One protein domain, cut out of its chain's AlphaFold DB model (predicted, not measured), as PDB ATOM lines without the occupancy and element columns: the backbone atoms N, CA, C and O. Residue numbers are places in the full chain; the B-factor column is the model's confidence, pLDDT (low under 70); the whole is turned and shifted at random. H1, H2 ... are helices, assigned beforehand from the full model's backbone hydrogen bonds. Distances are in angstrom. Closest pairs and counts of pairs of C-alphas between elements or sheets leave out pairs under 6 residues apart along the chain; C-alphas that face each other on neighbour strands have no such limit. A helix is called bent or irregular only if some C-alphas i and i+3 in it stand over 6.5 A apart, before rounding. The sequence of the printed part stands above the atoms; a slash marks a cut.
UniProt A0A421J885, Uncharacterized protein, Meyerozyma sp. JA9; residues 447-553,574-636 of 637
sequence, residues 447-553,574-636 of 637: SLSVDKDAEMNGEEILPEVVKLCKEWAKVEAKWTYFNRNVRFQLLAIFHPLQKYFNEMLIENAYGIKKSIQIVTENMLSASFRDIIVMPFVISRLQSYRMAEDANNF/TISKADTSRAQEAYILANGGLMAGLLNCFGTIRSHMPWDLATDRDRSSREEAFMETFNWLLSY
ATOM      1  N   SER A 447      46.883   2.508  61.502       45.25
ATOM      2  CA  SER A 447      46.033   2.649  62.676       45.25
ATOM      3  C   SER A 447      44.839   3.521  62.304       45.25
ATOM      4  O   SER A 447      44.718   4.674  62.698       45.25
ATOM      5  N   LEU A 448      43.914   2.931  61.545       46.34
ATOM      6  CA  LEU A 448      42.545   3.419  61.495       46.34
ATOM      7  C   LEU A 448      42.026   3.510  62.933       46.34
ATOM      8  O   LEU A 448      41.616   2.500  63.512       46.34
ATOM      9  N   SER A 449      42.000   4.734  63.461       39.88
ATOM     10  CA  SER A 449      40.806   5.241  64.116       39.88
ATOM     11  C   SER A 449      39.672   5.126  63.098       39.88
ATOM     12  O   SER A 449      39.352   6.059  62.369       39.88
ATOM     13  N   VAL A 450      39.083   3.931  63.032       42.78
ATOM     14  CA  VAL A 450      37.631   3.879  62.906       42.78
ATOM     15  C   VAL A 450      37.170   4.687  64.109       42.78
ATOM     16  O   VAL A 450      37.436   4.267  65.241       42.78
ATOM     17  N   ASP A 451      36.654   5.894  63.875       37.94
ATOM     18  CA  ASP A 451      36.127   6.703  64.968       37.94
ATOM     19  C   ASP A 451      35.151   5.835  65.750       37.94
ATOM     20  O   ASP A 451      34.366   5.084  65.167       37.94
ATOM     21  N   LYS A 452      35.206   5.912  67.080       42.84
ATOM     22  CA  LYS A 452      34.245   5.184  67.919       42.84
ATOM     23  C   LYS A 452      32.807   5.644  67.660       42.84
ATOM     24  O   LYS A 452      31.870   4.912  67.939       42.84
ATOM     25  N   ASP A 453      32.657   6.803  67.029       35.84
ATOM     26  CA  ASP A 453      31.396   7.373  66.566       35.84
ATOM     27  C   ASP A 453      30.848   6.659  65.309       35.84
ATOM     28  O   ASP A 453      29.683   6.827  64.955       35.84
ATOM     29  N   ALA A 454      31.650   5.796  64.668       39.62
ATOM     30  CA  ALA A 454      31.202   4.809  63.687       39.62
ATOM     31  C   ALA A 454      30.745   3.485  64.340       39.62
ATOM     32  O   ALA A 454      30.747   2.437  63.688       39.62
ATOM     33  N   GLU A 455      30.243   3.534  65.582       38.53
ATOM     34  CA  GLU A 455      29.191   2.630  66.079       38.53
ATOM     35  C   GLU A 455      27.881   2.827  65.276       38.53
ATOM     36  O   GLU A 455      26.804   3.108  65.803       38.53
ATOM     37  N   MET A 456      27.965   2.649  63.956       40.19
ATOM     38  CA  MET A 456      26.826   2.561  63.053       40.19
ATOM     39  C   MET A 456      26.041   1.286  63.386       40.19
ATOM     40  O   MET A 456      26.309   0.207  62.867       40.19
ATOM     41  N   ASN A 457      25.040   1.447  64.251       38.31
ATOM     42  CA  ASN A 457      23.991   0.475  64.570       38.31
ATOM     43  C   ASN A 457      24.425  -0.819  65.285       38.31
ATOM     44  O   ASN A 457      23.801  -1.855  65.078       38.31
ATOM     45  N   GLY A 458      25.419  -0.774  66.179       40.22
ATOM     46  CA  GLY A 458      25.614  -1.816  67.206       40.22
ATOM     47  C   GLY A 458      25.918  -3.242  66.713       40.22
ATOM     48  O   GLY A 458      25.892  -4.176  67.515       40.22
ATOM     49  N   GLU A 459      26.210  -3.428  65.425       46.94
ATOM     50  CA  GLU A 459      26.705  -4.689  64.879       46.94
ATOM     51  C   GLU A 459      28.235  -4.703  64.924       46.94
ATOM     52  O   GLU A 459      28.912  -3.848  64.353       46.94
ATOM     53  N   GLU A 460      28.786  -5.692  65.624       52.94
ATOM     54  CA  GLU A 460      30.224  -5.893  65.772       52.94
ATOM     55  C   GLU A 460      30.834  -6.261  64.404       52.94
ATOM     56  O   GLU A 460      30.769  -7.409  63.960       52.94
ATOM     57  N   ILE A 461      31.374  -5.261  63.691       59.38
ATOM     58  CA  ILE A 461      31.889  -5.431  62.324       59.38
ATOM     59  C   ILE A 461      32.990  -6.496  62.330       59.38
ATOM     60  O   ILE A 461      34.036  -6.325  62.960       59.38
ATOM     61  N   LEU A 462      32.769  -7.585  61.586       66.12
ATOM     62  CA  LEU A 462      33.670  -8.737  61.572       66.12
ATOM     63  C   LEU A 462      35.121  -8.304  61.265       66.12
ATOM     64  O   LEU A 462      35.339  -7.576  60.287       66.12
ATOM     65  N   PRO A 463      36.136  -8.801  62.005       70.69
ATOM     66  CA  PRO A 463      37.538  -8.427  61.801       70.69
ATOM     67  C   PRO A 463      38.049  -8.565  60.357       70.69
ATOM     68  O   PRO A 463      38.933  -7.816  59.941       70.69
ATOM     69  N   GLU A 464      37.489  -9.488  59.570       71.69
ATOM     70  CA  GLU A 464      37.822  -9.656  58.151       71.69
ATOM     71  C   GLU A 464      37.284  -8.523  57.260       71.69
ATOM     72  O   GLU A 464      38.002  -8.042  56.382       71.69
ATOM     73  N   VAL A 465      36.074  -8.019  57.525       74.56
ATOM     74  CA  VAL A 465      35.517  -6.847  56.826       74.56
ATOM     75  C   VAL A 465      36.335  -5.604  57.162       74.56
ATOM     76  O   VAL A 465      36.744  -4.875  56.256       74.56
ATOM     77  N   VAL A 466      36.663  -5.407  58.445       78.06
ATOM     78  CA  VAL A 466      37.545  -4.314  58.886       78.06
ATOM     79  C   VAL A 466      38.897  -4.403  58.174       78.06
ATOM     80  O   VAL A 466      39.379  -3.398  57.654       78.06
ATOM     81  N   LYS A 467      39.494  -5.602  58.082       82.75
ATOM     82  CA  LYS A 467      40.747  -5.846  57.347       82.75
ATOM     83  C   LYS A 467      40.633  -5.440  55.873       82.75
ATOM     84  O   LYS A 467      41.497  -4.703  55.406       82.75
ATOM     85  N   LEU A 468      39.587  -5.863  55.156       83.88
ATOM     86  CA  LEU A 468      39.375  -5.484  53.749       83.88
ATOM     87  C   LEU A 468      39.222  -3.963  53.577       83.88
ATOM     88  O   LEU A 468      39.808  -3.394  52.659       83.88
ATOM     89  N   CYS A 469      38.525  -3.291  54.495       85.19
ATOM     90  CA  CYS A 469      38.417  -1.829  54.518       85.19
ATOM     91  C   CYS A 469      39.783  -1.145  54.732       85.19
ATOM     92  O   CYS A 469      40.099  -0.169  54.045       85.19
ATOM     93  N   LYS A 470      40.648  -1.695  55.603       83.88
ATOM     94  CA  LYS A 470      42.037  -1.214  55.756       83.88
ATOM     95  C   LYS A 470      42.846  -1.396  54.468       83.88
ATOM     96  O   LYS A 470      43.627  -0.516  54.120       83.88
ATOM     97  N   GLU A 471      42.684  -2.518  53.766       87.94
ATOM     98  CA  GLU A 471      43.396  -2.767  52.503       87.94
ATOM     99  C   GLU A 471      42.931  -1.841  51.366       87.94
ATOM    100  O   GLU A 471      43.778  -1.353  50.619       87.94
ATOM    101  N   TRP A 472      41.643  -1.489  51.282       90.75
ATOM    102  CA  TRP A 472      41.166  -0.453  50.352       90.75
ATOM    103  C   TRP A 472      41.878   0.892  50.572       90.75
ATOM    104  O   TRP A 472      42.421   1.465  49.626       90.75
ATOM    105  N   ALA A 473      41.950   1.358  51.825       88.50
ATOM    106  CA  ALA A 473      42.666   2.588  52.176       88.50
ATOM    107  C   ALA A 473      44.180   2.496  51.893       88.50
ATOM    108  O   ALA A 473      44.789   3.465  51.448       88.50
ATOM    109  N   LYS A 474      44.801   1.321  52.079       89.38
ATOM    110  CA  LYS A 474      46.208   1.085  51.705       89.38
ATOM    111  C   LYS A 474      46.445   1.169  50.199       89.38
ATOM    112  O   LYS A 474      47.476   1.700  49.792       89.38
ATOM    113  N   VAL A 475      45.545   0.618  49.380       93.19
ATOM    114  CA  VAL A 475      45.657   0.660  47.912       93.19
ATOM    115  C   VAL A 475      45.531   2.097  47.410       93.19
ATOM    116  O   VAL A 475      46.365   2.522  46.612       93.19
ATOM    117  N   GLU A 476      44.561   2.860  47.923       93.19
ATOM    118  CA  GLU A 476      44.411   4.282  47.593       93.19
ATOM    119  C   GLU A 476      45.637   5.093  48.026       93.19
ATOM    120  O   GLU A 476      46.251   5.741  47.182       93.19
ATOM    121  N   ALA A 477      46.086   4.977  49.280       90.38
ATOM    122  CA  ALA A 477      47.240   5.730  49.768       90.38
ATOM    123  C   ALA A 477      48.523   5.410  48.975       90.38
ATOM    124  O   ALA A 477      49.296   6.313  48.638       90.38
ATOM    125  N   LYS A 478      48.736   4.130  48.619       92.75
ATOM    126  CA  LYS A 478      49.833   3.707  47.730       92.75
ATOM    127  C   LYS A 478      49.702   4.332  46.345       92.75
ATOM    128  O   LYS A 478      50.708   4.801  45.818       92.75
ATOM    129  N   TRP A 479      48.503   4.349  45.762       94.81
ATOM    130  CA  TRP A 479      48.260   4.976  44.462       94.81
ATOM    131  C   TRP A 479      48.500   6.483  44.502       94.81
ATOM    132  O   TRP A 479      49.240   6.997  43.670       94.81
ATOM    133  N   THR A 480      47.943   7.190  45.482       91.38
ATOM    134  CA  THR A 480      48.039   8.648  45.593       91.38
ATOM    135  C   THR A 480      49.484   9.104  45.805       91.38
ATOM    136  O   THR A 480      49.935  10.020  45.112       91.38
ATOM    137  N   TYR A 481      50.267   8.418  46.652       90.50
ATOM    138  CA  TYR A 481      51.711   8.669  46.746       90.50
ATOM    139  C   TYR A 481      52.428   8.343  45.429       90.50
ATOM    140  O   TYR A 481      53.193   9.166  44.924       90.50
ATOM    141  N   PHE A 482      52.193   7.156  44.856       93.38
ATOM    142  CA  PHE A 482      52.864   6.715  43.634       93.38
ATOM    143  C   PHE A 482      52.611   7.675  42.466       93.38
ATOM    144  O   PHE A 482      53.556   8.153  41.843       93.38
ATOM    145  N   ASN A 483      51.348   8.001  42.198       92.44
ATOM    146  CA  ASN A 483      50.933   8.853  41.096       92.44
ATOM    147  C   ASN A 483      51.427  10.299  41.277       92.44
ATOM    148  O   ASN A 483      51.888  10.891  40.306       92.44
ATOM    149  N   ARG A 484      51.405  10.854  42.502       89.25
ATOM    150  CA  ARG A 484      51.894  12.222  42.764       89.25
ATOM    151  C   ARG A 484      53.419  12.328  42.735       89.25
ATOM    152  O   ARG A 484      53.955  13.240  42.115       89.25
ATOM    153  N   ASN A 485      54.107  11.432  43.439       87.00
ATOM    154  CA  ASN A 485      55.524  11.601  43.759       87.00
ATOM    155  C   ASN A 485      56.450  10.790  42.836       87.00
ATOM    156  O   ASN A 485      57.566  11.232  42.590       87.00
ATOM    157  N   VAL A 486      56.025   9.628  42.318       91.88
ATOM    158  CA  VAL A 486      56.922   8.652  41.657       91.88
ATOM    159  C   VAL A 486      56.667   8.535  40.152       91.88
ATOM    160  O   VAL A 486      57.602   8.674  39.365       91.88
ATOM    161  N   ARG A 487      55.416   8.293  39.739       93.56
ATOM    162  CA  ARG A 487      55.027   7.931  38.364       93.56
ATOM    163  C   ARG A 487      55.582   8.903  37.327       93.56
ATOM    164  O   ARG A 487      56.369   8.498  36.476       93.56
ATOM    165  N   PHE A 488      55.229  10.184  37.426       93.19
ATOM    166  CA  PHE A 488      55.632  11.188  36.438       93.19
ATOM    167  C   PHE A 488      57.143  11.455  36.423       93.19
ATOM    168  O   PHE A 488      57.690  11.727  35.357       93.19
ATOM    169  N   GLN A 489      57.839  11.299  37.556       92.00
ATOM    170  CA  GLN A 489      59.303  11.391  37.590       92.00
ATOM    171  C   GLN A 489      59.954  10.205  36.863       92.00
ATOM    172  O   GLN A 489      60.859  10.410  36.060       92.00
ATOM    173  N   LEU A 490      59.455   8.974  37.056       94.56
ATOM    174  CA  LEU A 490      59.920   7.821  36.275       94.56
ATOM    175  C   LEU A 490      59.649   8.010  34.778       94.56
ATOM    176  O   LEU A 490      60.542   7.778  33.969       94.56
ATOM    177  N   LEU A 491      58.459   8.483  34.394       94.50
ATOM    178  CA  LEU A 491      58.155   8.772  32.990       94.50
ATOM    179  C   LEU A 491      59.094   9.822  32.388       94.50
ATOM    180  O   LEU A 491      59.519   9.654  31.250       94.50
ATOM    181  N   ALA A 492      59.452  10.865  33.141       93.44
ATOM    182  CA  ALA A 492      60.395  11.884  32.692       93.44
ATOM    183  C   ALA A 492      61.811  11.314  32.473       93.44
ATOM    184  O   ALA A 492      62.402  11.564  31.424       93.44
ATOM    185  N   ILE A 493      62.310  10.463  33.382       95.12
ATOM    186  CA  ILE A 493      63.586   9.737  33.205       95.12
ATOM    187  C   ILE A 493      63.547   8.863  31.941       95.12
ATOM    188  O   ILE A 493      64.495   8.833  31.162       95.12
ATOM    189  N   PHE A 494      62.445   8.150  31.704       96.12
ATOM    190  CA  PHE A 494      62.316   7.249  30.555       96.12
ATOM    191  C   PHE A 494      61.918   7.945  29.242       96.12
ATOM    192  O   PHE A 494      62.012   7.324  28.183       96.12
ATOM    193  N   HIS A 495      61.517   9.218  29.265       94.50
ATOM    194  CA  HIS A 495      61.015   9.941  28.093       94.50
ATOM    195  C   HIS A 495      61.976   9.934  26.880       94.50
ATOM    196  O   HIS A 495      61.507   9.643  25.774       94.50
ATOM    197  N   PRO A 496      63.304  10.156  27.023       93.69
ATOM    198  CA  PRO A 496      64.232  10.080  25.889       93.69
ATOM    199  C   PRO A 496      64.286   8.683  25.253       93.69
ATOM    200  O   PRO A 496      64.358   8.555  24.030       93.69
ATOM    201  N   LEU A 497      64.200   7.634  26.077       91.38
ATOM    202  CA  LEU A 497      64.219   6.244  25.629       91.38
ATOM    203  C   LEU A 497      62.880   5.837  24.983       91.38
ATOM    204  O   LEU A 497      62.879   5.189  23.940       91.38
ATOM    205  N   GLN A 498      61.747   6.298  25.525       92.31
ATOM    206  CA  GLN A 498      60.428   6.109  24.910       92.31
ATOM    207  C   GLN A 498      60.338   6.774  23.531       92.31
ATOM    208  O   GLN A 498      59.800   6.177  22.599       92.31
ATOM    209  N   LYS A 499      60.880   7.991  23.382       90.56
ATOM    210  CA  LYS A 499      60.942   8.684  22.087       90.56
ATOM    211  C   LYS A 499      61.697   7.847  21.052       90.56
ATOM    212  O   LYS A 499      61.208   7.677  19.942       90.56
ATOM    213  N   TYR A 500      62.823   7.261  21.448       88.31
ATOM    214  CA  TYR A 500      63.623   6.388  20.592       88.31
ATOM    215  C   TYR A 500      62.921   5.071  20.222       88.31
ATOM    216  O   TYR A 500      62.992   4.650  19.070       88.31
ATOM    217  N   PHE A 501      62.188   4.440  21.147       87.62
ATOM    218  CA  PHE A 501      61.361   3.271  20.809       87.62
ATOM    219  C   PHE A 501      60.244   3.617  19.816       87.62
ATOM    220  O   PHE A 501      59.959   2.824  18.920       87.62
ATOM    221  N   ASN A 502      59.640   4.803  19.934       87.06
ATOM    222  CA  ASN A 502      58.633   5.274  18.982       87.06
ATOM    223  C   ASN A 502      59.248   5.544  17.595       87.06
ATOM    224  O   ASN A 502      58.649   5.170  16.593       87.06
ATOM    225  N   GLU A 503      60.441   6.150  17.535       84.06
ATOM    226  CA  GLU A 503      61.201   6.367  16.291       84.06
ATOM    227  C   GLU A 503      61.513   5.027  15.596       84.06
ATOM    228  O   GLU A 503      61.103   4.831  14.453       84.06
ATOM    229  N   MET A 504      62.096   4.060  16.319       78.38
ATOM    230  CA  MET A 504      62.340   2.700  15.808       78.38
ATOM    231  C   MET A 504      61.063   1.995  15.320       78.38
ATOM    232  O   MET A 504      61.103   1.224  14.362       78.38
ATOM    233  N   LEU A 505      59.925   2.195  15.992       76.19
ATOM    234  CA  LEU A 505      58.665   1.570  15.588       76.19
ATOM    235  C   LEU A 505      58.134   2.168  14.282       76.19
ATOM    236  O   LEU A 505      57.633   1.419  13.450       76.19
ATOM    237  N   ILE A 506      58.270   3.482  14.083       74.75
ATOM    238  CA  ILE A 506      57.882   4.159  12.836       74.75
ATOM    239  C   ILE A 506      58.765   3.695  11.672       74.75
ATOM    240  O   ILE A 506      58.237   3.398  10.605       74.75
ATOM    241  N   GLU A 507      60.079   3.577  11.881       68.75
ATOM    242  CA  GLU A 507      61.010   3.038  10.878       68.75
ATOM    243  C   GLU A 507      60.629   1.599  10.489       68.75
ATOM    244  O   GLU A 507      60.478   1.289   9.306       68.75
ATOM    245  N   ASN A 508      60.356   0.745  11.481       64.25
ATOM    246  CA  ASN A 508      59.962  -0.647  11.261       64.25
ATOM    247  C   ASN A 508      58.537  -0.824  10.707       64.25
ATOM    248  O   ASN A 508      58.262  -1.855  10.102       64.25
ATOM    249  N   ALA A 509      57.627   0.144  10.867       60.50
ATOM    250  CA  ALA A 509      56.241   0.043  10.389       60.50
ATOM    251  C   ALA A 509      56.113   0.045   8.852       60.50
ATOM    252  O   ALA A 509      55.081  -0.370   8.321       60.50
ATOM    253  N   TYR A 510      57.157   0.468   8.132       60.34
ATOM    254  CA  TYR A 510      57.253   0.302   6.678       60.34
ATOM    255  C   TYR A 510      57.588  -1.146   6.258       60.34
ATOM    256  O   TYR A 510      57.425  -1.495   5.088       60.34
ATOM    257  N   GLY A 511      57.997  -2.005   7.201       52.41
ATOM    258  CA  GLY A 511      58.116  -3.455   7.043       52.41
ATOM    259  C   GLY A 511      56.934  -4.194   7.687       52.41
ATOM    260  O   GLY A 511      56.552  -3.935   8.824       52.41
ATOM    261  N   ILE A 512      56.333  -5.153   6.976       47.84
ATOM    262  CA  ILE A 512      55.093  -5.824   7.412       47.84
ATOM    263  C   ILE A 512      55.374  -6.882   8.502       47.84
ATOM    264  O   ILE A 512      55.334  -8.085   8.240       47.84
ATOM    265  N   LYS A 513      55.632  -6.454   9.745       53.97
ATOM    266  CA  LYS A 513      55.639  -7.315  10.945       53.97
ATOM    267  C   LYS A 513      55.033  -6.589  12.150       53.97
ATOM    268  O   LYS A 513      55.268  -5.405  12.363       53.97
ATOM    269  N   LYS A 514      54.281  -7.325  12.979       55.81
ATOM    270  CA  LYS A 514      53.838  -6.865  14.307       55.81
ATOM    271  C   LYS A 514      55.045  -6.836  15.256       55.81
ATOM    272  O   LYS A 514      55.294  -7.822  15.945       55.81
ATOM    273  N   SER A 515      55.802  -5.743  15.251       62.12
ATOM    274  CA  SER A 515      56.899  -5.510  16.195       62.12
ATOM    275  C   SER A 515      56.372  -5.262  17.614       62.12
ATOM    276  O   SER A 515      55.231  -4.837  17.818       62.12
ATOM    277  N   ILE A 516      57.196  -5.555  18.623       69.00
ATOM    278  CA  ILE A 516      56.830  -5.360  20.032       69.00
ATOM    279  C   ILE A 516      56.801  -3.864  20.362       69.00
ATOM    280  O   ILE A 516      57.839  -3.213  20.449       69.00
ATOM    281  N   GLN A 517      55.614  -3.309  20.610       78.94
ATOM    282  CA  GLN A 517      55.488  -1.919  21.039       78.94
ATOM    283  C   GLN A 517      55.853  -1.766  22.524       78.94
ATOM    284  O   GLN A 517      55.066  -2.102  23.410       78.94
ATOM    285  N   ILE A 518      57.033  -1.210  22.812       84.75
ATOM    286  CA  ILE A 518      57.412  -0.830  24.178       84.75
ATOM    287  C   ILE A 518      56.733   0.495  24.539       84.75
ATOM    288  O   ILE A 518      57.069   1.543  23.990       84.75
ATOM    289  N   VAL A 519      55.804   0.457  25.498       89.56
ATOM    290  CA  VAL A 519      55.200   1.652  26.106       89.56
ATOM    291  C   VAL A 519      55.494   1.652  27.602       89.56
ATOM    292  O   VAL A 519      54.896   0.903  28.373       89.56
ATOM    293  N   THR A 520      56.414   2.521  28.009       91.06
ATOM    294  CA  THR A 520      56.928   2.638  29.380       91.06
ATOM    295  C   THR A 520      55.804   2.831  30.398       91.06
ATOM    296  O   THR A 520      55.774   2.139  31.410       91.06
ATOM    297  N   GLU A 521      54.849   3.724  30.117       92.56
ATOM    298  CA  GLU A 521      53.698   3.975  30.995       92.56
ATOM    299  C   GLU A 521      52.833   2.722  31.184       92.56
ATOM    300  O   GLU A 521      52.484   2.384  32.313       92.56
ATOM    301  N   ASN A 522      52.560   1.975  30.112       91.44
ATOM    302  CA  ASN A 522      51.779   0.741  30.186       91.44
ATOM    303  C   ASN A 522      52.492  -0.302  31.064       91.44
ATOM    304  O   ASN A 522      51.872  -0.931  31.915       91.44
ATOM    305  N   MET A 523      53.812  -0.453  30.915       91.56
ATOM    306  CA  MET A 523      54.617  -1.402  31.699       91.56
ATOM    307  C   MET A 523      54.747  -0.994  33.176       91.56
ATOM    308  O   MET A 523      54.724  -1.849  34.070       91.56
ATOM    309  N   LEU A 524      54.849   0.310  33.438       94.00
ATOM    310  CA  LEU A 524      54.872   0.894  34.775       94.00
ATOM    311  C   LEU A 524      53.525   0.677  35.493       94.00
ATOM    312  O   LEU A 524      53.501   0.152  36.609       94.00
ATOM    313  N   SER A 525      52.412   0.994  34.824       92.81
ATOM    314  CA  SER A 525      51.049   0.764  35.317       92.81
ATOM    315  C   SER A 525      50.727  -0.731  35.482       92.81
ATOM    316  O   SER A 525      50.138  -1.116  36.495       92.81
ATOM    317  N   ALA A 526      51.190  -1.601  34.574       90.81
ATOM    318  CA  ALA A 526      51.091  -3.059  34.714       90.81
ATOM    319  C   ALA A 526      51.807  -3.566  35.974       90.81
ATOM    320  O   ALA A 526      51.249  -4.350  36.739       90.81
ATOM    321  N   SER A 527      53.027  -3.080  36.225       93.25
ATOM    322  CA  SER A 527      53.809  -3.473  37.402       93.25
ATOM    323  C   SER A 527      53.152  -3.003  38.703       93.25
ATOM    324  O   SER A 527      53.134  -3.752  39.680       93.25
ATOM    325  N   PHE A 528      52.573  -1.793  38.729       95.25
ATOM    326  CA  PHE A 528      51.805  -1.315  39.886       95.25
ATOM    327  C   PHE A 528      50.577  -2.206  40.122       95.25
ATOM    328  O   PHE A 528      50.364  -2.695  41.235       95.25
ATOM    329  N   ARG A 529      49.803  -2.484  39.062       93.62
ATOM    330  CA  ARG A 529      48.647  -3.387  39.105       93.62
ATOM    331  C   ARG A 529      49.034  -4.743  39.690       93.62
ATOM    332  O   ARG A 529      48.397  -5.195  40.634       93.62
ATOM    333  N   ASP A 530      50.074  -5.379  39.161       92.12
ATOM    334  CA  ASP A 530      50.402  -6.767  39.492       92.12
ATOM    335  C   ASP A 530      51.053  -6.953  40.870       92.12
ATOM    336  O   ASP A 530      50.895  -8.024  41.456       92.12
ATOM    337  N   ILE A 531      51.720  -5.928  41.414       94.31
ATOM    338  CA  ILE A 531      52.380  -5.983  42.732       94.31
ATOM    339  C   ILE A 531      51.529  -5.397  43.870       94.31
ATOM    340  O   ILE A 531      51.715  -5.787  45.024       94.31
ATOM    341  N   ILE A 532      50.604  -4.472  43.587       94.00
ATOM    342  CA  ILE A 532      49.829  -3.765  44.626       94.00
ATOM    343  C   ILE A 532      48.337  -4.078  44.535       94.00
ATOM    344  O   ILE A 532      47.740  -4.465  45.537       94.00
ATOM    345  N   VAL A 533      47.734  -3.952  43.350       94.88
ATOM    346  CA  VAL A 533      46.275  -4.086  43.199       94.88
ATOM    347  C   VAL A 533      45.843  -5.551  43.130       94.88
ATOM    348  O   VAL A 533      44.923  -5.952  43.839       94.88
ATOM    349  N   MET A 534      46.516  -6.380  42.329       93.25
ATOM    350  CA  MET A 534      46.137  -7.784  42.137       93.25
ATOM    351  C   MET A 534      46.189  -8.632  43.413       93.25
ATOM    352  O   MET A 534      45.240  -9.387  43.620       93.25
ATOM    353  N   PRO A 535      47.205  -8.531  44.297       91.81
ATOM    354  CA  PRO A 535      47.205  -9.286  45.551       91.81
ATOM    355  C   PRO A 535      46.002  -8.947  46.439       91.81
ATOM    356  O   PRO A 535      45.401  -9.843  47.032       91.81
ATOM    357  N   PHE A 536      45.602  -7.671  46.474       91.62
ATOM    358  CA  PHE A 536      44.400  -7.231  47.175       91.62
ATOM    359  C   PHE A 536      43.117  -7.771  46.520       91.62
ATOM    360  O   PHE A 536      42.302  -8.385  47.205       91.62
ATOM    361  N   VAL A 537      42.958  -7.609  45.200       91.81
ATOM    362  CA  VAL A 537      41.795  -8.109  44.438       91.81
ATOM    363  C   VAL A 537      41.608  -9.616  44.636       91.81
ATOM    364  O   VAL A 537      40.505 -10.071  44.934       91.81
ATOM    365  N   ILE A 538      42.693 -10.391  44.541       89.00
ATOM    366  CA  ILE A 538      42.671 -11.843  44.751       89.00
ATOM    367  C   ILE A 538      42.285 -12.170  46.200       89.00
ATOM    368  O   ILE A 538      41.413 -13.011  46.407       89.00
ATOM    369  N   SER A 539      42.853 -11.478  47.198       86.50
ATOM    370  CA  SER A 539      42.476 -11.678  48.605       86.50
ATOM    371  C   SER A 539      41.002 -11.352  48.868       86.50
ATOM    372  O   SER A 539      40.356 -12.086  49.609       86.50
ATOM    373  N   ARG A 540      40.458 -10.287  48.263       87.25
ATOM    374  CA  ARG A 540      39.044  -9.892  48.389       87.25
ATOM    375  C   ARG A 540      38.110 -10.966  47.828       87.25
ATOM    376  O   ARG A 540      37.156 -11.358  48.493       87.25
ATOM    377  N   LEU A 541      38.405 -11.475  46.630       85.12
ATOM    378  CA  LEU A 541      37.613 -12.541  46.006       85.12
ATOM    379  C   LEU A 541      37.742 -13.878  46.753       85.12
ATOM    380  O   LEU A 541      36.770 -14.624  46.831       85.12
ATOM    381  N   GLN A 542      38.907 -14.175  47.339       82.88
ATOM    382  CA  GLN A 542      39.089 -15.346  48.202       82.88
ATOM    383  C   GLN A 542      38.242 -15.252  49.478       82.88
ATOM    384  O   GLN A 542      37.539 -16.213  49.780       82.88
ATOM    385  N   SER A 543      38.229 -14.107  50.172       79.31
ATOM    386  CA  SER A 543      37.356 -13.884  51.337       79.31
ATOM    387  C   SER A 543      35.874 -14.102  51.005       79.31
ATOM    388  O   SER A 543      35.162 -14.754  51.765       79.31
ATOM    389  N   TYR A 544      35.406 -13.642  49.838       80.50
ATOM    390  CA  TYR A 544      34.028 -13.895  49.400       80.50
ATOM    391  C   TYR A 544      33.726 -15.379  49.166       80.50
ATOM    392  O   TYR A 544      32.682 -15.848  49.611       80.50
ATOM    393  N   ARG A 545      34.635 -16.127  48.527       78.00
ATOM    394  CA  ARG A 545      34.457 -17.575  48.313       78.00
ATOM    395  C   ARG A 545      34.429 -18.344  49.634       78.00
ATOM    396  O   ARG A 545      33.561 -19.184  49.821       78.00
ATOM    397  N   MET A 546      35.307 -18.004  50.579       72.12
ATOM    398  CA  MET A 546      35.326 -18.627  51.911       72.12
ATOM    399  C   MET A 546      34.024 -18.366  52.689       72.12
ATOM    400  O   MET A 546      33.529 -19.264  53.368       72.12
ATOM    401  N   ALA A 547      33.439 -17.170  52.558       68.69
ATOM    402  CA  ALA A 547      32.131 -16.858  53.135       68.69
ATOM    403  C   ALA A 547      30.987 -17.639  52.455       68.69
ATOM    404  O   ALA A 547      30.098 -18.146  53.136       68.69
ATOM    405  N   GLU A 548      31.002 -17.778  51.125       70.12
ATOM    406  CA  GLU A 548      30.033 -18.603  50.384       70.12
ATOM    407  C   GLU A 548      30.132 -20.089  50.780       70.12
ATOM    408  O   GLU A 548      29.117 -20.696  51.124       70.12
ATOM    409  N   ASP A 549      31.340 -20.655  50.835       66.75
ATOM    410  CA  ASP A 549      31.583 -22.053  51.218       66.75
ATOM    411  C   ASP A 549      31.161 -22.348  52.669       66.75
ATOM    412  O   ASP A 549      30.538 -23.380  52.933       66.75
ATOM    413  N   ALA A 550      31.427 -21.434  53.610       64.31
ATOM    414  CA  ALA A 550      30.982 -21.567  55.000       64.31
ATOM    415  C   ALA A 550      29.447 -21.576  55.121       64.31
ATOM    416  O   ALA A 550      28.880 -22.400  55.845       64.31
ATOM    417  N   ASN A 551      28.766 -20.701  54.375       63.28
ATOM    418  CA  ASN A 551      27.305 -20.641  54.348       63.28
ATOM    419  C   ASN A 551      26.698 -21.898  53.692       63.28
ATOM    420  O   ASN A 551      25.726 -22.447  54.212       63.28
ATOM    421  N   ASN A 552      27.309 -22.417  52.623       67.19
ATOM    422  CA  ASN A 552      26.902 -23.675  51.983       67.19
ATOM    423  C   ASN A 552      27.102 -24.891  52.909       67.19
ATOM    424  O   ASN A 552      26.236 -25.764  52.984       67.19
ATOM    425  N   PHE A 553      28.207 -24.946  53.661       60.97
ATOM    426  CA  PHE A 553      28.468 -26.014  54.633       60.97
ATOM    427  C   PHE A 553      27.451 -26.016  55.787       60.97
ATOM    428  O   PHE A 553      26.984 -27.078  56.209       60.97
ATOM    429  N   THR A 574      26.392 -15.912  60.224       53.00
ATOM    430  CA  THR A 574      26.603 -16.334  58.837       53.00
ATOM    431  C   THR A 574      26.594 -15.105  57.944       53.00
ATOM    432  O   THR A 574      25.551 -14.685  57.446       53.00
ATOM    433  N   ILE A 575      27.755 -14.473  57.813       60.84
ATOM    434  CA  ILE A 575      27.920 -13.261  57.021       60.84
ATOM    435  C   ILE A 575      27.985 -13.660  55.548       60.84
ATOM    436  O   ILE A 575      28.780 -14.515  55.149       60.84
ATOM    437  N   SER A 576      27.134 -13.050  54.726       67.56
ATOM    438  CA  SER A 576      27.104 -13.326  53.293       67.56
ATOM    439  C   SER A 576      28.102 -12.458  52.512       67.56
ATOM    440  O   SER A 576      28.587 -11.417  52.978       67.56
ATOM    441  N   LYS A 577      28.363 -12.838  51.254       74.19
ATOM    442  CA  LYS A 577      29.044 -11.972  50.278       74.19
ATOM    443  C   LYS A 577      28.326 -10.624  50.104       74.19
ATOM    444  O   LYS A 577      28.981  -9.604  49.906       74.19
ATOM    445  N   ALA A 578      26.995 -10.595  50.211       75.56
ATOM    446  CA  ALA A 578      26.226  -9.357  50.098       75.56
ATOM    447  C   ALA A 578      26.479  -8.419  51.289       75.56
ATOM    448  O   ALA A 578      26.658  -7.220  51.089       75.56
ATOM    449  N   ASP A 579      26.570  -8.952  52.508       72.06
ATOM    450  CA  ASP A 579      26.767  -8.140  53.717       72.06
ATOM    451  C   ASP A 579      28.214  -7.639  53.828       72.06
ATOM    452  O   ASP A 579      28.442  -6.454  54.075       72.06
ATOM    453  N   THR A 580      29.202  -8.491  53.522       75.38
ATOM    454  CA  THR A 580      30.610  -8.055  53.395       75.38
ATOM    455  C   THR A 580      30.818  -7.027  52.279       75.38
ATOM    456  O   THR A 580      31.657  -6.136  52.431       75.38
ATOM    457  N   SER A 581      30.073  -7.117  51.170       80.38
ATOM    458  CA  SER A 581      30.091  -6.113  50.098       80.38
ATOM    459  C   SER A 581      29.470  -4.791  50.555       80.38
ATOM    460  O   SER A 581      30.093  -3.747  50.383       80.38
ATOM    461  N   ARG A 582      28.281  -4.826  51.175       81.44
ATOM    462  CA  ARG A 582      27.556  -3.634  51.651       81.44
ATOM    463  C   ARG A 582      28.337  -2.874  52.729       81.44
ATOM    464  O   ARG A 582      28.357  -1.649  52.728       81.44
ATOM    465  N   ALA A 583      29.031  -3.584  53.619       79.62
ATOM    466  CA  ALA A 583      29.880  -2.956  54.632       79.62
ATOM    467  C   ALA A 583      31.131  -2.278  54.028       79.62
ATOM    468  O   ALA A 583      31.513  -1.194  54.467       79.62
ATOM    469  N   GLN A 584      31.745  -2.869  52.991       85.19
ATOM    470  CA  GLN A 584      32.836  -2.220  52.245       85.19
ATOM    471  C   GLN A 584      32.351  -0.984  51.479       85.19
ATOM    472  O   GLN A 584      33.024   0.040  51.495       85.19
ATOM    473  N   GLU A 585      31.192  -1.071  50.823       84.25
ATOM    474  CA  GLU A 585      30.533   0.049  50.143       84.25
ATOM    475  C   GLU A 585      30.298   1.218  51.111       84.25
ATOM    476  O   GLU A 585      30.800   2.316  50.873       84.25
ATOM    477  N   ALA A 586      29.638   0.966  52.247       83.31
ATOM    478  CA  ALA A 586      29.386   1.975  53.274       83.31
ATOM    479  C   ALA A 586      30.684   2.629  53.784       83.31
ATOM    480  O   ALA A 586      30.753   3.850  53.906       83.31
ATOM    481  N   TYR A 587      31.740   1.841  54.013       84.06
ATOM    482  CA  TYR A 587      33.050   2.361  54.414       84.06
ATOM    483  C   TYR A 587      33.714   3.236  53.334       84.06
ATOM    484  O   TYR A 587      34.297   4.274  53.653       84.06
ATOM    485  N   ILE A 588      33.639   2.840  52.058       84.94
ATOM    486  CA  ILE A 588      34.227   3.606  50.948       84.94
ATOM    487  C   ILE A 588      33.465   4.920  50.729       84.94
ATOM    488  O   ILE A 588      34.100   5.948  50.505       84.94
ATOM    489  N   LEU A 589      32.131   4.903  50.836       83.88
ATOM    490  CA  LEU A 589      31.286   6.094  50.699       83.88
ATOM    491  C   LEU A 589      31.416   7.055  51.893       83.88
ATOM    492  O   LEU A 589      31.416   8.267  51.692       83.88
ATOM    493  N   ALA A 590      31.589   6.543  53.117       81.88
ATOM    494  CA  ALA A 590      31.829   7.370  54.304       81.88
ATOM    495  C   ALA A 590      33.164   8.140  54.235       81.88
ATOM    496  O   ALA A 590      33.273   9.259  54.736       81.88
ATOM    497  N   ASN A 591      34.180   7.575  53.577       79.75
ATOM    498  CA  ASN A 591      35.475   8.221  53.379       79.75
ATOM    499  C   ASN A 591      35.484   9.023  52.068       79.75
ATOM    500  O   ASN A 591      35.980   8.548  51.049       79.75
ATOM    501  N   GLY A 592      34.984  10.263  52.095       68.00
ATOM    502  CA  GLY A 592      34.677  11.090  50.909       68.00
ATOM    503  C   GLY A 592      35.795  11.383  49.883       68.00
ATOM    504  O   GLY A 592      35.516  12.004  48.861       68.00
ATOM    505  N   GLY A 593      37.040  10.947  50.105       81.88
ATOM    506  CA  GLY A 593      38.115  10.940  49.096       81.88
ATOM    507  C   GLY A 593      38.477   9.549  48.544       81.88
ATOM    508  O   GLY A 593      39.014   9.445  47.439       81.88
ATOM    509  N   LEU A 594      38.155   8.476  49.275       88.56
ATOM    510  CA  LEU A 594      38.603   7.107  49.005       88.56
ATOM    511  C   LEU A 594      38.039   6.572  47.682       88.56
ATOM    512  O   LEU A 594      38.795   6.059  46.859       88.56
ATOM    513  N   MET A 595      36.737   6.756  47.429       90.56
ATOM    514  CA  MET A 595      36.115   6.344  46.163       90.56
ATOM    515  C   MET A 595      36.780   7.016  44.951       90.56
ATOM    516  O   MET A 595      37.109   6.351  43.969       90.56
ATOM    517  N   ALA A 596      37.033   8.326  45.024       90.94
ATOM    518  CA  ALA A 596      37.649   9.079  43.934       90.94
ATOM    519  C   ALA A 596      39.097   8.626  43.664       90.94
ATOM    520  O   ALA A 596      39.473   8.438  42.505       90.94
ATOM    521  N   GLY A 597      39.889   8.392  44.718       92.00
ATOM    522  CA  GLY A 597      41.252   7.866  44.604       92.00
ATOM    523  C   GLY A 597      41.302   6.448  44.022       92.00
ATOM    524  O   GLY A 597      42.111   6.171  43.134       92.00
ATOM    525  N   LEU A 598      40.387   5.564  44.435       94.19
ATOM    526  CA  LEU A 598      40.274   4.201  43.901       94.19
ATOM    527  C   LEU A 598      39.814   4.180  42.437       94.19
ATOM    528  O   LEU A 598      40.417   3.481  41.621       94.19
ATOM    529  N   LEU A 599      38.803   4.972  42.068       93.88
ATOM    530  CA  LEU A 599      38.366   5.100  40.674       93.88
ATOM    531  C   LEU A 599      39.473   5.682  39.784       93.88
ATOM    532  O   LEU A 599      39.661   5.208  38.663       93.88
ATOM    533  N   ASN A 600      40.251   6.647  40.289       94.38
ATOM    534  CA  ASN A 600      41.430   7.167  39.598       94.38
ATOM    535  C   ASN A 600      42.492   6.069  39.398       94.38
ATOM    536  O   ASN A 600      42.976   5.900  38.279       94.38
ATOM    537  N   CYS A 601      42.789   5.277  40.434       95.62
ATOM    538  CA  CYS A 601      43.727   4.152  40.380       95.62
ATOM    539  C   CYS A 601      43.335   3.115  39.320       95.62
ATOM    540  O   CYS A 601      44.071   2.882  38.359       95.62
ATOM    541  N   PHE A 602      42.166   2.490  39.472       94.62
ATOM    542  CA  PHE A 602      41.737   1.415  38.577       94.62
ATOM    543  C   PHE A 602      41.452   1.930  37.158       94.62
ATOM    544  O   PHE A 602      41.811   1.261  36.190       94.62
ATOM    545  N   GLY A 603      40.876   3.131  37.022       92.94
ATOM    546  CA  GLY A 603      40.614   3.761  35.727       92.94
ATOM    547  C   GLY A 603      41.892   4.076  34.948       92.94
ATOM    548  O   GLY A 603      41.974   3.749  33.766       92.94
ATOM    549  N   THR A 604      42.913   4.625  35.615       93.12
ATOM    550  CA  THR A 604      44.218   4.919  34.999       93.12
ATOM    551  C   THR A 604      44.940   3.640  34.574       93.12
ATOM    552  O   THR A 604      45.421   3.538  33.448       93.12
ATOM    553  N   ILE A 605      44.976   2.625  35.446       92.88
ATOM    554  CA  ILE A 605      45.544   1.314  35.099       92.88
ATOM    555  C   ILE A 605      44.814   0.729  33.884       92.88
ATOM    556  O   ILE A 605      45.457   0.237  32.960       92.88
ATOM    557  N   ARG A 606      43.478   0.821  33.842       89.38
ATOM    558  CA  ARG A 606      42.678   0.323  32.719       89.38
ATOM    559  C   ARG A 606      42.956   1.062  31.411       89.38
ATOM    560  O   ARG A 606      42.981   0.399  30.378       89.38
ATOM    561  N   SER A 607      43.161   2.381  31.432       88.88
ATOM    562  CA  SER A 607      43.438   3.164  30.217       88.88
ATOM    563  C   SER A 607      44.824   2.905  29.620       88.88
ATOM    564  O   SER A 607      45.016   3.126  28.428       88.88
ATOM    565  N   HIS A 608      45.778   2.429  30.425       84.19
ATOM    566  CA  HIS A 608      47.150   2.131  29.995       84.19
ATOM    567  C   HIS A 608      47.424   0.637  29.773       84.19
ATOM    568  O   HIS A 608      48.573   0.240  29.601       84.19
ATOM    569  N   MET A 609      46.393  -0.210  29.739       77.25
ATOM    570  CA  MET A 609      46.538  -1.632  29.425       77.25
ATOM    571  C   MET A 609      45.756  -1.971  28.151       77.25
ATOM    572  O   MET A 609      44.530  -1.906  28.171       77.25
ATOM    573  N   PRO A 610      46.417  -2.340  27.036       63.25
ATOM    574  CA  PRO A 610      45.731  -2.939  25.898       63.25
ATOM    575  C   PRO A 610      45.338  -4.374  26.271       63.25
ATOM    576  O   PRO A 610      46.195  -5.245  26.439       63.25
ATOM    577  N   TRP A 611      44.039  -4.600  26.444       57.09
ATOM    578  CA  TRP A 611      43.479  -5.857  26.952       57.09
ATOM    579  C   TRP A 611      43.357  -6.957  25.864       57.09
ATOM    580  O   TRP A 611      43.225  -8.137  26.168       57.09
ATOM    581  N   ASP A 612      43.532  -6.616  24.581       46.69
ATOM    582  CA  ASP A 612      43.221  -7.481  23.425       46.69
ATOM    583  C   ASP A 612      44.236  -8.614  23.103       46.69
ATOM    584  O   ASP A 612      44.269  -9.115  21.979       46.69
ATOM    585  N   LEU A 613      45.102  -9.030  24.041       45.28
ATOM    586  CA  LEU A 613      46.158 -10.042  23.797       45.28
ATOM    587  C   LEU A 613      46.343 -11.096  24.913       45.28
ATOM    588  O   LEU A 613      47.434 -11.641  25.102       45.28
ATOM    589  N   ALA A 614      45.284 -11.443  25.648       44.22
ATOM    590  CA  ALA A 614      45.302 -12.569  26.588       44.22
ATOM    591  C   ALA A 614      44.948 -13.913  25.907       44.22
ATOM    592  O   ALA A 614      43.832 -14.408  26.026       44.22
ATOM    593  N   THR A 615      45.913 -14.556  25.236       46.12
ATOM    594  CA  THR A 615      45.777 -15.961  24.769       46.12
ATOM    595  C   THR A 615      46.016 -17.000  25.875       46.12
ATOM    596  O   THR A 615      45.997 -18.199  25.613       46.12
ATOM    597  N   ASP A 616      46.295 -16.547  27.099       54.41
ATOM    598  CA  ASP A 616      46.643 -17.371  28.255       54.41
ATOM    599  C   ASP A 616      45.503 -17.352  29.288       54.41
ATOM    600  O   ASP A 616      45.031 -16.292  29.711       54.41
ATOM    601  N   ARG A 617      45.063 -18.549  29.690       57.38
ATOM    602  CA  ARG A 617      43.909 -18.782  30.564       57.38
ATOM    603  C   ARG A 617      44.112 -18.197  31.962       57.38
ATOM    604  O   ARG A 617      43.181 -17.619  32.522       57.38
ATOM    605  N   ASP A 618      45.323 -18.293  32.505       60.09
ATOM    606  CA  ASP A 618      45.610 -17.790  33.853       60.09
ATOM    607  C   ASP A 618      45.650 -16.256  33.860       60.09
ATOM    608  O   ASP A 618      45.108 -15.614  34.767       60.09
ATOM    609  N   ARG A 619      46.198 -15.655  32.794       63.09
ATOM    610  CA  ARG A 619      46.169 -14.203  32.563       63.09
ATOM    611  C   ARG A 619      44.736 -13.679  32.429       63.09
ATOM    612  O   ARG A 619      44.409 -12.692  33.082       63.09
ATOM    613  N   SER A 620      43.885 -14.380  31.675       71.31
ATOM    614  CA  SER A 620      42.460 -14.054  31.519       71.31
ATOM    615  C   SER A 620      41.703 -14.051  32.859       71.31
ATOM    616  O   SER A 620      40.973 -13.105  33.139       71.31
ATOM    617  N   SER A 621      41.948 -15.023  33.748       76.00
ATOM    618  CA  SER A 621      41.271 -15.076  35.061       76.00
ATOM    619  C   SER A 621      41.648 -13.923  36.009       76.00
ATOM    620  O   SER A 621      40.813 -13.410  36.756       76.00
ATOM    621  N   ARG A 622      42.910 -13.469  35.973       81.38
ATOM    622  CA  ARG A 622      43.383 -12.306  36.749       81.38
ATOM    623  C   ARG A 622      42.796 -10.998  36.230       81.38
ATOM    624  O   ARG A 622      42.531 -10.082  37.003       81.38
ATOM    625  N   GLU A 623      42.631 -10.917  34.921       83.00
ATOM    626  CA  GLU A 623      42.045  -9.787  34.215       83.00
ATOM    627  C   GLU A 623      40.540  -9.670  34.483       83.00
ATOM    628  O   GLU A 623      40.077  -8.598  34.874       83.00
ATOM    629  N   GLU A 624      39.807 -10.784  34.424       85.75
ATOM    630  CA  GLU A 624      38.403 -10.877  34.835       85.75
ATOM    631  C   GLU A 624      38.210 -10.418  36.291       85.75
ATOM    632  O   GLU A 624      37.390  -9.543  36.553       85.75
ATOM    633  N   ALA A 625      39.035 -10.901  37.226       88.25
ATOM    634  CA  ALA A 625      38.996 -10.505  38.639       88.25
ATOM    635  C   ALA A 625      39.223  -8.994  38.875       88.25
ATOM    636  O   ALA A 625      38.565  -8.370  39.721       88.25
ATOM    637  N   PHE A 626      40.157  -8.385  38.133       91.94
ATOM    638  CA  PHE A 626      40.394  -6.938  38.165       91.94
ATOM    639  C   PHE A 626      39.176  -6.171  37.632       91.94
ATOM    640  O   PHE A 626      38.749  -5.185  38.236       91.94
ATOM    641  N   MET A 627      38.603  -6.645  36.527       90.31
ATOM    642  CA  MET A 627      37.467  -6.021  35.851       90.31
ATOM    643  C   MET A 627      36.161  -6.160  36.642       90.31
ATOM    644  O   MET A 627      35.431  -5.178  36.742       90.31
ATOM    645  N   GLU A 628      35.898  -7.306  37.282       90.31
ATOM    646  CA  GLU A 628      34.801  -7.491  38.247       90.31
ATOM    647  C   GLU A 628      34.910  -6.455  39.374       90.31
ATOM    648  O   GLU A 628      33.948  -5.748  39.677       90.31
ATOM    649  N   THR A 629      36.105  -6.299  39.952       91.44
ATOM    650  CA  THR A 629      36.332  -5.351  41.052       91.44
ATOM    651  C   THR A 629      36.210  -3.890  40.606       91.44
ATOM    652  O   THR A 629      35.661  -3.074  41.346       91.44
ATOM    653  N   PHE A 630      36.664  -3.541  39.400       92.88
ATOM    654  CA  PHE A 630      36.513  -2.183  38.873       92.88
ATOM    655  C   PHE A 630      35.066  -1.856  38.485       92.88
ATOM    656  O   PHE A 630      34.584  -0.772  38.800       92.88
ATOM    657  N   ASN A 631      34.352  -2.791  37.855       90.94
ATOM    658  CA  ASN A 631      32.934  -2.623  37.537       90.94
ATOM    659  C   ASN A 631      32.090  -2.515  38.820       90.94
ATOM    660  O   ASN A 631      31.169  -1.707  38.864       90.94
ATOM    661  N   TRP A 632      32.452  -3.253  39.877       90.69
ATOM    662  CA  TRP A 632      31.868  -3.094  41.212       90.69
ATOM    663  C   TRP A 632      32.126  -1.695  41.790       90.69
ATOM    664  O   TRP A 632      31.191  -1.071  42.266       90.69
ATOM    665  N   LEU A 633      33.342  -1.138  41.699       89.50
ATOM    666  CA  LEU A 633      33.578   0.259  42.110       89.50
ATOM    667  C   LEU A 633      32.741   1.258  41.287       89.50
ATOM    668  O   LEU A 633      32.252   2.245  41.829       89.50
ATOM    669  N   LEU A 634      32.559   1.003  39.988       89.00
ATOM    670  CA  LEU A 634      31.774   1.861  39.096       89.00
ATOM    671  C   LEU A 634      30.262   1.825  39.361       89.00
ATOM    672  O   LEU A 634      29.601   2.804  39.035       89.00
ATOM    673  N   SER A 635      29.704   0.756  39.946       87.50
ATOM    674  CA  SER A 635      28.264   0.691  40.259       87.50
ATOM    675  C   SER A 635      27.828   1.580  41.432       87.50
ATOM    676  O   SER A 635      26.632   1.696  41.678       87.50
ATOM    677  N   TYR A 636      28.777   2.214  42.129       78.00
ATOM    678  CA  TYR A 636      28.538   3.119  43.263       78.00
ATOM    679  C   TYR A 636      29.018   4.554  42.986       78.00
ATOM    680  O   TYR A 636      29.349   5.297  43.914       78.00
TER     681      TYR A 636
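This is residues 447 to 553 and 574 to 636 of the 637 residues of an uncharacterized protein of Meyerozyma sp. JA9 (UniProt A0A421J885). Arm H1a of the bent helix H1 runs side by side with the arms H2a and H2b of the bent helix H2, opposite ways, and arm H1b turns off beyond the far end of H1a. H3, H4 and H5 cross one side of them. The printed part has 170 residues, five named helices, H1 to H5, and no named strand: all helix, loose, radius of gyration of the C-alphas 19.8 A, spans 67 by 37 by 23 A.

Find C-alpha 463 at (37.538, -8.427, 61.801); H1 runs from there to 508. H2 is residues 520 to 553, H3 577 to 590, H4 594 to 607, H5 617 to 634, ending at (31.774, 1.861, 39.096). By hydrogen bonds H1 and H2 are each one helix, but bent: C-alphas 493 and 496 are 7.4 A apart, 531 and 534 6.5 A. Arm H1a, 463 to 493, is irregular, with C-alphas 485 and 488 7.3 A apart.

H1a, with residues 473 to 480 alone, touches H4, closest C-alphas Glu 476 and Leu 598, 5.5 A. H4 and H5 form a hairpin. Helix O i to N i+4 pairs are within hydrogen-bond range, but in H1a 24 of 27.

Across the cut, C-alphas 553 and 574 are 10.7 A apart. In 46 printed residues the pLDDT is under 70, among them residues 447 to 462.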